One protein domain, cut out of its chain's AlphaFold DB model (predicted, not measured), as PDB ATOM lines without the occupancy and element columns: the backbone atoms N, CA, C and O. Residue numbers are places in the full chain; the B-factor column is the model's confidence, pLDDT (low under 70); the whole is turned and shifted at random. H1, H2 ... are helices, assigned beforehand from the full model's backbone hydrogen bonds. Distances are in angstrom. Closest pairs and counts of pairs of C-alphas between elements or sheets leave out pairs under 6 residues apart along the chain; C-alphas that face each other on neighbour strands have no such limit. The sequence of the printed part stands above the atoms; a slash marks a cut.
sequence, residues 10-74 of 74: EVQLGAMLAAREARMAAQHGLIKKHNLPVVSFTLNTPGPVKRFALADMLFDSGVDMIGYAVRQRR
ATOM      1  N   GLU A  10      19.602  11.611 -49.572       96.12
ATOM      2  CA  GLU A  10      18.934  12.241 -50.702       96.12
ATOM      3  C   GLU A  10      17.572  11.590 -50.961       96.12
ATOM      4  O   GLU A  10      17.407  10.369 -50.916       96.12
ATOM      5  N   VAL A  11      16.581  12.425 -51.257       95.62
ATOM      6  CA  VAL A  11      15.209  12.012 -51.522       95.62
ATOM      7  C   VAL A  11      14.914  12.181 -53.002       95.62
ATOM      8  O   VAL A  11      14.983  13.278 -53.555       95.62
ATOM      9  N   GLN A  12      14.513  11.080 -53.629       96.19
ATOM     10  CA  GLN A  12      14.078  11.071 -55.019       96.19
ATOM     11  C   GLN A  12      12.726  11.775 -55.190       96.19
ATOM     12  O   GLN A  12      11.871  11.743 -54.299       96.19
ATOM     13  N   LEU A  13      12.492  12.347 -56.375       94.06
ATOM     14  CA  LEU A  13      11.253  13.070 -56.687       94.06
ATOM     15  C   LEU A  13       9.999  12.230 -56.396       94.06
ATOM     16  O   LEU A  13       9.060  12.728 -55.779       94.06
ATOM     17  N   GLY A  14      10.000  10.950 -56.780       96.81
ATOM     18  CA  GLY A  14       8.867  10.049 -56.544       96.81
ATOM     19  C   GLY A  14       8.519   9.897 -55.060       96.81
ATOM     20  O   GLY A  14       7.352   9.985 -54.689       96.81
ATOM     21  N   ALA A  15       9.527   9.768 -54.193       95.06
ATOM     22  CA  ALA A  15       9.318   9.691 -52.747       95.06
ATOM     23  C   ALA A  15       8.756  11.006 -52.180       95.06
ATOM     24  O   ALA A  15       7.880  10.989 -51.314       95.06
ATOM     25  N   MET A  16       9.201  12.154 -52.701       94.31
ATOM     26  CA  MET A  16       8.667  13.461 -52.315       94.31
ATOM     27  C   MET A  16       7.189  13.619 -52.709       94.31
ATOM     28  O   MET A  16       6.392  14.123 -51.911       94.31
ATOM     29  N   LEU A  17       6.809  13.183 -53.914       95.75
ATOM     30  CA  LEU A  17       5.418  13.218 -54.378       95.75
ATOM     31  C   LEU A  17       4.533  12.272 -53.555       95.75
ATOM     32  O   LEU A  17       3.495  12.705 -53.054       95.75
ATOM     33  N   ALA A  18       4.990  11.044 -53.301       97.31
ATOM     34  CA  ALA A  18       4.278  10.089 -52.452       97.31
ATOM     35  C   ALA A  18       4.067  10.628 -51.025       97.31
ATOM     36  O   ALA A  18       2.970  10.541 -50.472       97.31
ATOM     37  N   ALA A  19       5.081  11.269 -50.434       94.81
ATOM     38  CA  ALA A  19       4.956  11.898 -49.119       94.81
ATOM     39  C   ALA A  19       3.944  13.060 -49.113       94.81
ATOM     40  O   ALA A  19       3.244  13.276 -48.118       94.81
ATOM     41  N   ARG A  20       3.841  13.817 -50.215       94.44
ATOM     42  CA  ARG A  20       2.831  14.874 -50.375       94.44
ATOM     43  C   ARG A  20       1.419  14.290 -50.402       94.44
ATOM     44  O   ARG A  20       0.551  14.817 -49.705       94.44
ATOM     45  N   GLU A  21       1.200  13.218 -51.154       98.19
ATOM     46  CA  GLU A  21      -0.098  12.538 -51.231       98.19
ATOM     47  C   GLU A  21      -0.499  11.916 -49.892       98.19
ATOM     48  O   GLU A  21      -1.609  12.148 -49.412       98.19
ATOM     49  N   ALA A  22       0.429  11.218 -49.229       97.62
ATOM     50  CA  ALA A  22       0.196  10.632 -47.911       97.62
ATOM     51  C   ALA A  22      -0.221  11.692 -46.878       97.62
ATOM     52  O   ALA A  22      -1.159  11.484 -46.106       97.62
ATOM     53  N   ARG A  23       0.423  12.869 -46.902       96.50
ATOM     54  CA  ARG A  23       0.049  13.998 -46.038       96.50
ATOM     55  C   ARG A  23      -1.362  14.502 -46.334       96.50
ATOM     56  O   ARG A  23      -2.127  14.711 -45.396       96.50
ATOM     57  N   MET A  24      -1.710  14.687 -47.608       97.00
ATOM     58  CA  MET A  24      -3.053  15.123 -48.004       97.00
ATOM     59  C   MET A  24      -4.119  14.125 -47.530       97.00
ATOM     60  O   MET A  24      -5.127  14.524 -46.950       97.00
ATOM     61  N   ALA A  25      -3.881  12.825 -47.727       98.12
ATOM     62  CA  ALA A  25      -4.791  11.771 -47.294       98.12
ATOM     63  C   ALA A  25      -4.991  11.781 -45.769       98.12
ATOM     64  O   ALA A  25      -6.129  11.723 -45.298       98.12
ATOM     65  N   ALA A  26      -3.908  11.931 -44.999       97.62
ATOM     66  CA  ALA A  26      -3.969  12.023 -43.542       97.62
ATOM     67  C   ALA A  26      -4.762  13.254 -43.068       97.62
ATOM     68  O   ALA A  26      -5.656  13.125 -42.231       97.62
ATOM     69  N   GLN A  27      -4.488  14.435 -43.637       97.12
ATOM     70  CA  GLN A  27      -5.219  15.669 -43.324       97.12
ATOM     71  C   GLN A  27      -6.715  15.513 -43.609       97.12
ATOM     72  O   GLN A  27      -7.549  15.827 -42.761       97.12
ATOM     73  N   HIS A  28      -7.060  14.971 -44.777       97.12
ATOM     74  CA  HIS A  28      -8.451  14.772 -45.163       97.12
ATOM     75  C   HIS A  28      -9.158  13.752 -44.259       97.12
ATOM     76  O   HIS A  28     -10.310  13.959 -43.881       97.12
ATOM     77  N   GLY A  29      -8.458  12.686 -43.856       98.12
ATOM     78  CA  GLY A  29      -8.949  11.716 -42.879       98.12
ATOM     79  C   GLY A  29      -9.254  12.349 -41.520       98.12
ATOM     80  O   GLY A  29     -10.318  12.100 -40.956       98.12
ATOM     81  N   LEU A  30      -8.369  13.217 -41.017       97.62
ATOM     82  CA  LEU A  30      -8.566  13.928 -39.749       97.62
ATOM     83  C   LEU A  30      -9.748  14.903 -39.805       97.62
ATOM     84  O   LEU A  30     -10.576  14.895 -38.893       97.62
ATOM     85  N   ILE A  31      -9.861  15.688 -40.883       97.56
ATOM     86  CA  ILE A  31     -10.983  16.616 -41.087       97.56
ATOM     87  C   ILE A  31     -12.304  15.845 -41.096       97.56
ATOM     88  O   ILE A  31     -13.217  16.201 -40.358       97.56
ATOM     89  N   LYS A  32     -12.398  14.751 -41.866       97.75
ATOM     90  CA  LYS A  32     -13.616  13.925 -41.928       97.75
ATOM     91  C   LYS A  32     -13.970  13.294 -40.585       97.75
ATOM     92  O   LYS A  32     -15.139  13.244 -40.228       97.75
ATOM     93  N   LYS A  33     -12.969  12.798 -39.856       98.25
ATOM     94  CA  LYS A  33     -13.173  12.097 -38.583       98.25
ATOM     95  C   LYS A  33     -13.635  13.030 -37.466       98.25
ATOM     96  O   LYS A  33     -14.463  12.632 -36.656       98.25
ATOM     97  N   HIS A  34     -13.063  14.229 -37.388       96.81
ATOM     98  CA  HIS A  34     -13.275  15.130 -36.254       96.81
ATOM     99  C   HIS A  34     -14.190  16.311 -36.570       96.81
ATOM    100  O   HIS A  34     -14.677  16.947 -35.643       96.81
ATOM    101  N   ASN A  35     -14.432  16.602 -37.852       96.62
ATOM    102  CA  ASN A  35     -15.203  17.751 -38.324       96.62
ATOM    103  C   ASN A  35     -14.710  19.091 -37.738       96.62
ATOM    104  O   ASN A  35     -15.493  19.985 -37.426       96.62
ATOM    105  N   LEU A  36     -13.390  19.205 -37.563       94.50
ATOM    106  CA  LEU A  36     -12.695  20.371 -37.017       94.50
ATOM    107  C   LEU A  36     -11.562  20.806 -37.961       94.50
ATOM    108  O   LEU A  36     -11.039  19.974 -38.710       94.50
ATOM    109  N   PRO A  37     -11.137  22.084 -37.912       91.62
ATOM    110  CA  PRO A  37      -9.954  22.541 -38.634       91.62
ATOM    111  C   PRO A  37      -8.702  21.753 -38.230       91.62
ATOM    112  O   PRO A  37      -8.488  21.468 -37.050       91.62
ATOM    113  N   VAL A  38      -7.844  21.446 -39.205       93.56
ATOM    114  CA  VAL A  38      -6.560  20.768 -38.981       93.56
ATOM    115  C   VAL A  38      -5.418  21.750 -39.207       93.56
ATOM    116  O   VAL A  38      -5.299  22.340 -40.278       93.56
ATOM    117  N   VAL A  39      -4.545  21.882 -38.208       92.06
ATOM    118  CA  VAL A  39      -3.261  22.577 -38.345       92.06
ATOM    119  C   VAL A  39      -2.205  21.547 -38.732       92.06
ATOM    120  O   VAL A  39      -1.984  20.579 -38.009       92.06
ATOM    121  N   SER A  40      -1.556  21.746 -39.880       93.00
ATOM    122  CA  SER A  40      -0.472  20.890 -40.368       93.00
ATOM    123  C   SER A  40       0.809  21.702 -40.478       93.00
ATOM    124  O   SER A  40       0.847  22.701 -41.190       93.00
ATOM    125  N   PHE A  41       1.868  21.237 -39.822       94.88
ATOM    126  CA  PHE A  41       3.179  21.878 -39.825       94.88
ATOM    127  C   PHE A  41       4.191  21.030 -40.597       94.88
ATOM    128  O   PHE A  41       4.197  19.803 -40.497       94.88
ATOM    129  N   THR A  42       5.029  21.683 -41.398       94.12
ATOM    130  CA  THR A  42       6.096  21.050 -42.180       94.12
ATOM    131  C   THR A  42       7.258  22.015 -42.341       94.12
ATOM    132  O   THR A  42       7.028  23.205 -42.549       94.12
ATOM    133  N   LEU A  43       8.485  21.497 -42.373       95.06
ATOM    134  CA  LEU A  43       9.639  22.257 -42.847       95.06
ATOM    135  C   LEU A  43       9.729  22.171 -44.374       95.06
ATOM    136  O   LEU A  43       9.711  21.080 -44.946       95.06
ATOM    137  N   ASN A  44       9.814  23.323 -45.041       92.56
ATOM    138  CA  ASN A  44      10.043  23.387 -46.482       92.56
ATOM    139  C   ASN A  44      11.551  23.455 -46.763       92.56
ATOM    140  O   ASN A  44      12.134  24.537 -46.795       92.56
ATOM    141  N   THR A  45      12.175  22.293 -46.938       92.88
ATOM    142  CA  THR A  45      13.627  22.170 -47.123       92.88
ATOM    143  C   THR A  45      13.990  22.085 -48.615       92.88
ATOM    144  O   THR A  45      13.527  21.161 -49.302       92.88
ATOM    145  N   PRO A  46      14.815  23.004 -49.156       89.94
ATOM    146  CA  PRO A  46      15.306  22.932 -50.534       89.94
ATOM    147  C   PRO A  46      16.393  21.854 -50.707       89.94
ATOM    148  O   PRO A  46      16.975  21.385 -49.737       89.94
ATOM    149  N   GLY A  47      16.677  21.462 -51.953       91.94
ATOM    150  CA  GLY A  47      17.743  20.495 -52.270       91.94
ATOM    151  C   GLY A  47      17.348  19.020 -52.095       91.94
ATOM    152  O   GLY A  47      16.203  18.733 -51.745       91.94
ATOM    153  N   PRO A  48      18.249  18.071 -52.392       93.19
ATOM    154  CA  PRO A  48      17.927  16.643 -52.388       93.19
ATOM    155  C   PRO A  48      17.832  16.053 -50.974       93.19
ATOM    156  O   PRO A  48      17.042  15.139 -50.753       93.19
ATOM    157  N   VAL A  49      18.556  16.599 -49.993       95.69
ATOM    158  CA  VAL A  49      18.505  16.142 -48.595       95.69
ATOM    159  C   VAL A  49      17.400  16.885 -47.848       95.69
ATOM    160  O   VAL A  49      17.485  18.087 -47.606       95.69
ATOM    161  N   LYS A  50      16.326  16.173 -47.493       93.06
ATOM    162  CA  LYS A  50      15.128  16.777 -46.875       93.06
ATOM    163  C   LYS A  50      15.085  16.669 -45.356       93.06
ATOM    164  O   LYS A  50      14.360  17.434 -44.721       93.06
ATOM    165  N   ARG A  51      15.823  15.713 -44.792       94.88
ATOM    166  CA  ARG A  51      15.841  15.393 -43.366       94.88
ATOM    167  C   ARG A  51      17.282  15.220 -42.911       94.88
ATOM    168  O   ARG A  51      18.038  14.495 -43.548       94.88
ATOM    169  N   PHE A  52      17.626  15.912 -41.838       95.94
ATOM    170  CA  PHE A  52      18.943  15.956 -41.215       95.94
ATOM    171  C   PHE A  52      18.761  16.378 -39.754       95.94
ATOM    172  O   PHE A  52      17.709  16.917 -39.399       95.94
ATOM    173  N   ALA A  53      19.778  16.178 -38.914       96.12
ATOM    174  CA  ALA A  53      19.652  16.348 -37.464       96.12
ATOM    175  C   ALA A  53      19.122  17.734 -37.051       96.12
ATOM    176  O   ALA A  53      18.257  17.839 -36.182       96.12
ATOM    177  N   LEU A  54      19.585  18.812 -37.694       95.69
ATOM    178  CA  LEU A  54      19.073  20.154 -37.411       95.69
ATOM    179  C   LEU A  54      17.606  20.346 -37.830       95.69
ATOM    180  O   LEU A  54      16.869  21.036 -37.130       95.69
ATOM    181  N   ALA A  55      17.161  19.738 -38.931       95.81
ATOM    182  CA  ALA A  55      15.762  19.805 -39.346       95.81
ATOM    183  C   ALA A  55      14.851  19.072 -38.355       95.81
ATOM    184  O   ALA A  55      13.779  19.582 -38.052       95.81
ATOM    185  N   ASP A  56      15.281  17.926 -37.821       96.12
ATOM    186  CA  ASP A  56      14.526  17.209 -36.788       96.12
ATOM    187  C   ASP A  56      14.387  18.068 -35.519       96.12
ATOM    188  O   ASP A  56      13.272  18.314 -35.063       96.12
ATOM    189  N   MET A  57      15.487  18.659 -35.034       97.06
ATOM    190  CA  MET A  57      15.449  19.563 -33.873       97.06
ATOM    191  C   MET A  57      14.532  20.778 -34.092       97.06
ATOM    192  O   MET A  57      13.769  21.158 -33.203       97.06
ATOM    193  N   LEU A  58      14.589  21.400 -35.276       96.75
ATOM    194  CA  LEU A  58      13.725  22.534 -35.620       96.75
ATOM    195  C   LEU A  58      12.256  22.125 -35.735       96.75
ATOM    196  O   LEU A  58      11.373  22.896 -35.356       96.75
ATOM    197  N   PHE A  59      11.985  20.934 -36.269       97.31
ATOM    198  CA  PHE A  59      10.630  20.425 -36.392       97.31
ATOM    199  C   PHE A  59      10.012  20.195 -35.010       97.31
ATOM    200  O   PHE A  59       8.923  20.708 -34.748       97.31
ATOM    201  N   ASP A  60      10.731  19.515 -34.117       97.62
ATOM    202  CA  ASP A  60      10.266  19.215 -32.761       97.62
ATOM    203  C   ASP A  60      10.025  20.501 -31.958       97.62
ATOM    204  O   ASP A  60       8.944  20.696 -31.397       97.62
ATOM    205  N   SER A  61      10.962  21.454 -32.017       97.94
ATOM    206  CA  SER A  61      10.773  22.771 -31.395       97.94
ATOM    207  C   SER A  61       9.544  23.500 -31.949       97.94
ATOM    208  O   SER A  61       8.823  24.154 -31.194       97.94
ATOM    209  N   GLY A  62       9.286  23.405 -33.256       97.00
ATOM    210  CA  GLY A  62       8.102  23.994 -33.881       97.00
ATOM    211  C   GLY A  62       6.798  23.366 -33.382       97.00
ATOM    212  O   GLY A  62       5.835  24.084 -33.106       97.00
ATOM    213  N   VAL A  63       6.770  22.040 -33.213       96.62
ATOM    214  CA  VAL A  63       5.622  21.313 -32.649       96.62
ATOM    215  C   VAL A  63       5.339  21.768 -31.218       96.62
ATOM    216  O   VAL A  63       4.187  22.084 -30.901       96.62
ATOM    217  N   ASP A  64       6.369  21.874 -30.378       96.88
ATOM    218  CA  ASP A  64       6.227  22.327 -28.992       96.88
ATOM    219  C   ASP A  64       5.661  23.748 -28.912       96.88
ATOM    220  O   ASP A  64       4.714  24.007 -28.158       96.88
ATOM    221  N   MET A  65       6.179  24.658 -29.741       96.62
ATOM    222  CA  MET A  65       5.718  26.046 -29.810       96.62
ATOM    223  C   MET A  65       4.262  26.157 -30.274       96.62
ATOM    224  O   MET A  65       3.476  26.887 -29.665       96.62
ATOM    225  N   ILE A  66       3.876  25.423 -31.323       95.50
ATOM    226  CA  ILE A  66       2.488  25.394 -31.804       95.50
ATOM    227  C   ILE A  66       1.575  24.821 -30.718       95.50
ATOM    228  O   ILE A  66       0.531  25.401 -30.417       95.50
ATOM    229  N   GLY A  67       1.976  23.714 -30.088       94.25
ATOM    230  CA  GLY A  67       1.217  23.088 -29.009       94.25
ATOM    231  C   GLY A  67       1.008  24.030 -27.824       94.25
ATOM    232  O   GLY A  67      -0.099  24.116 -27.289       94.25
ATOM    233  N   TYR A  68       2.047  24.770 -27.433       95.50
ATOM    234  CA  TYR A  68       1.954  25.798 -26.400       95.50
ATOM    235  C   TYR A  68       0.974  26.906 -26.800       95.50
ATOM    236  O   TYR A  68       0.034  27.181 -26.054       95.50
ATOM    237  N   ALA A  69       1.116  27.472 -28.001       93.56
ATOM    238  CA  ALA A  69       0.252  28.548 -28.490       93.56
ATOM    239  C   ALA A  69      -1.232  28.145 -28.554       93.56
ATOM    240  O   ALA A  69      -2.105  28.942 -28.208       93.56
ATOM    241  N   VAL A  70      -1.530  26.904 -28.955       90.44
ATOM    242  CA  VAL A  70      -2.906  26.381 -29.006       90.44
ATOM    243  C   VAL A  70      -3.501  26.209 -27.605       90.44
ATOM    244  O   VAL A  70      -4.683  26.485 -27.413       90.44
ATOM    245  N   ARG A  71      -2.707  25.788 -26.612       90.38
ATOM    246  CA  ARG A  71      -3.179  25.633 -25.224       90.38
ATOM    247  C   ARG A  71      -3.454  26.966 -24.533       90.38
ATOM    248  O   ARG A  71      -4.363  27.026 -23.719       90.38
ATOM    249  N   GLN A  72      -2.701  28.015 -24.859       85.81
ATOM    250  CA  GLN A  72      -2.867  29.337 -24.239       85.81
ATOM    251  C   GLN A  72      -4.071  30.135 -24.741       85.81
ATOM    252  O   GLN A  72      -4.463  31.105 -24.104       85.81
ATOM    253  N   ARG A  73      -4.640  29.765 -25.892       69.31
ATOM    254  CA  ARG A  73      -5.813  30.434 -26.476       69.31
ATOM    255  C   ARG A  73      -7.138  29.739 -26.141       69.31
ATOM    256  O   ARG A  73      -8.116  29.940 -26.859       69.31
ATOM    257  N   ARG A  74      -7.154  28.895 -25.108       54.94
ATOM    258  CA  ARG A  74      -8.357  28.251 -24.574       54.94
ATOM    259  C   ARG A  74      -8.851  28.954 -23.325       54.94
ATOM    260  O   ARG A  74      -7.987  29.383 -22.532       54.94
TER     261      ARG A  74
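This is residues 10 to 74 of the 74 residues of a protein of Clostridium sp. CAG:226 (UniProt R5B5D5). The long helix H1 makes one side of a loose, open Z, the helix H2 makes the other side and runs nearly the same way, and the extended link, residues 35 to 52, folds back between them. The printed part has 65 residues with two named helices, H1 then H2, and no named strand: the class is all helix. It is loose, with a radius of gyration of the C-alphas of 14.3 A, and only just flat, spanning 41 by 27 by 13 A.

H1, residues 13 to 34, and H2, residues 53 to 72, are apart, with no C-alpha of the one within 8 A of the other. In H1 and H2 every O i to N i+4 pair is within hydrogen-bond range.

H1 measures 32.0 A from C-alpha 13 at (11.253, 13.070, -56.687) to C-alpha 34. H2 measures 29.2 A and ends with C-alpha 72 at (-2.867, 29.337, -24.239).

The C-alphas of Gln 12 and Arg 74, the two farthest apart, are 41.5 A apart. The printed part has no cut. The link from H1 to H2, 18 residues, is long. Residues 73 to 74 have pLDDT under 70.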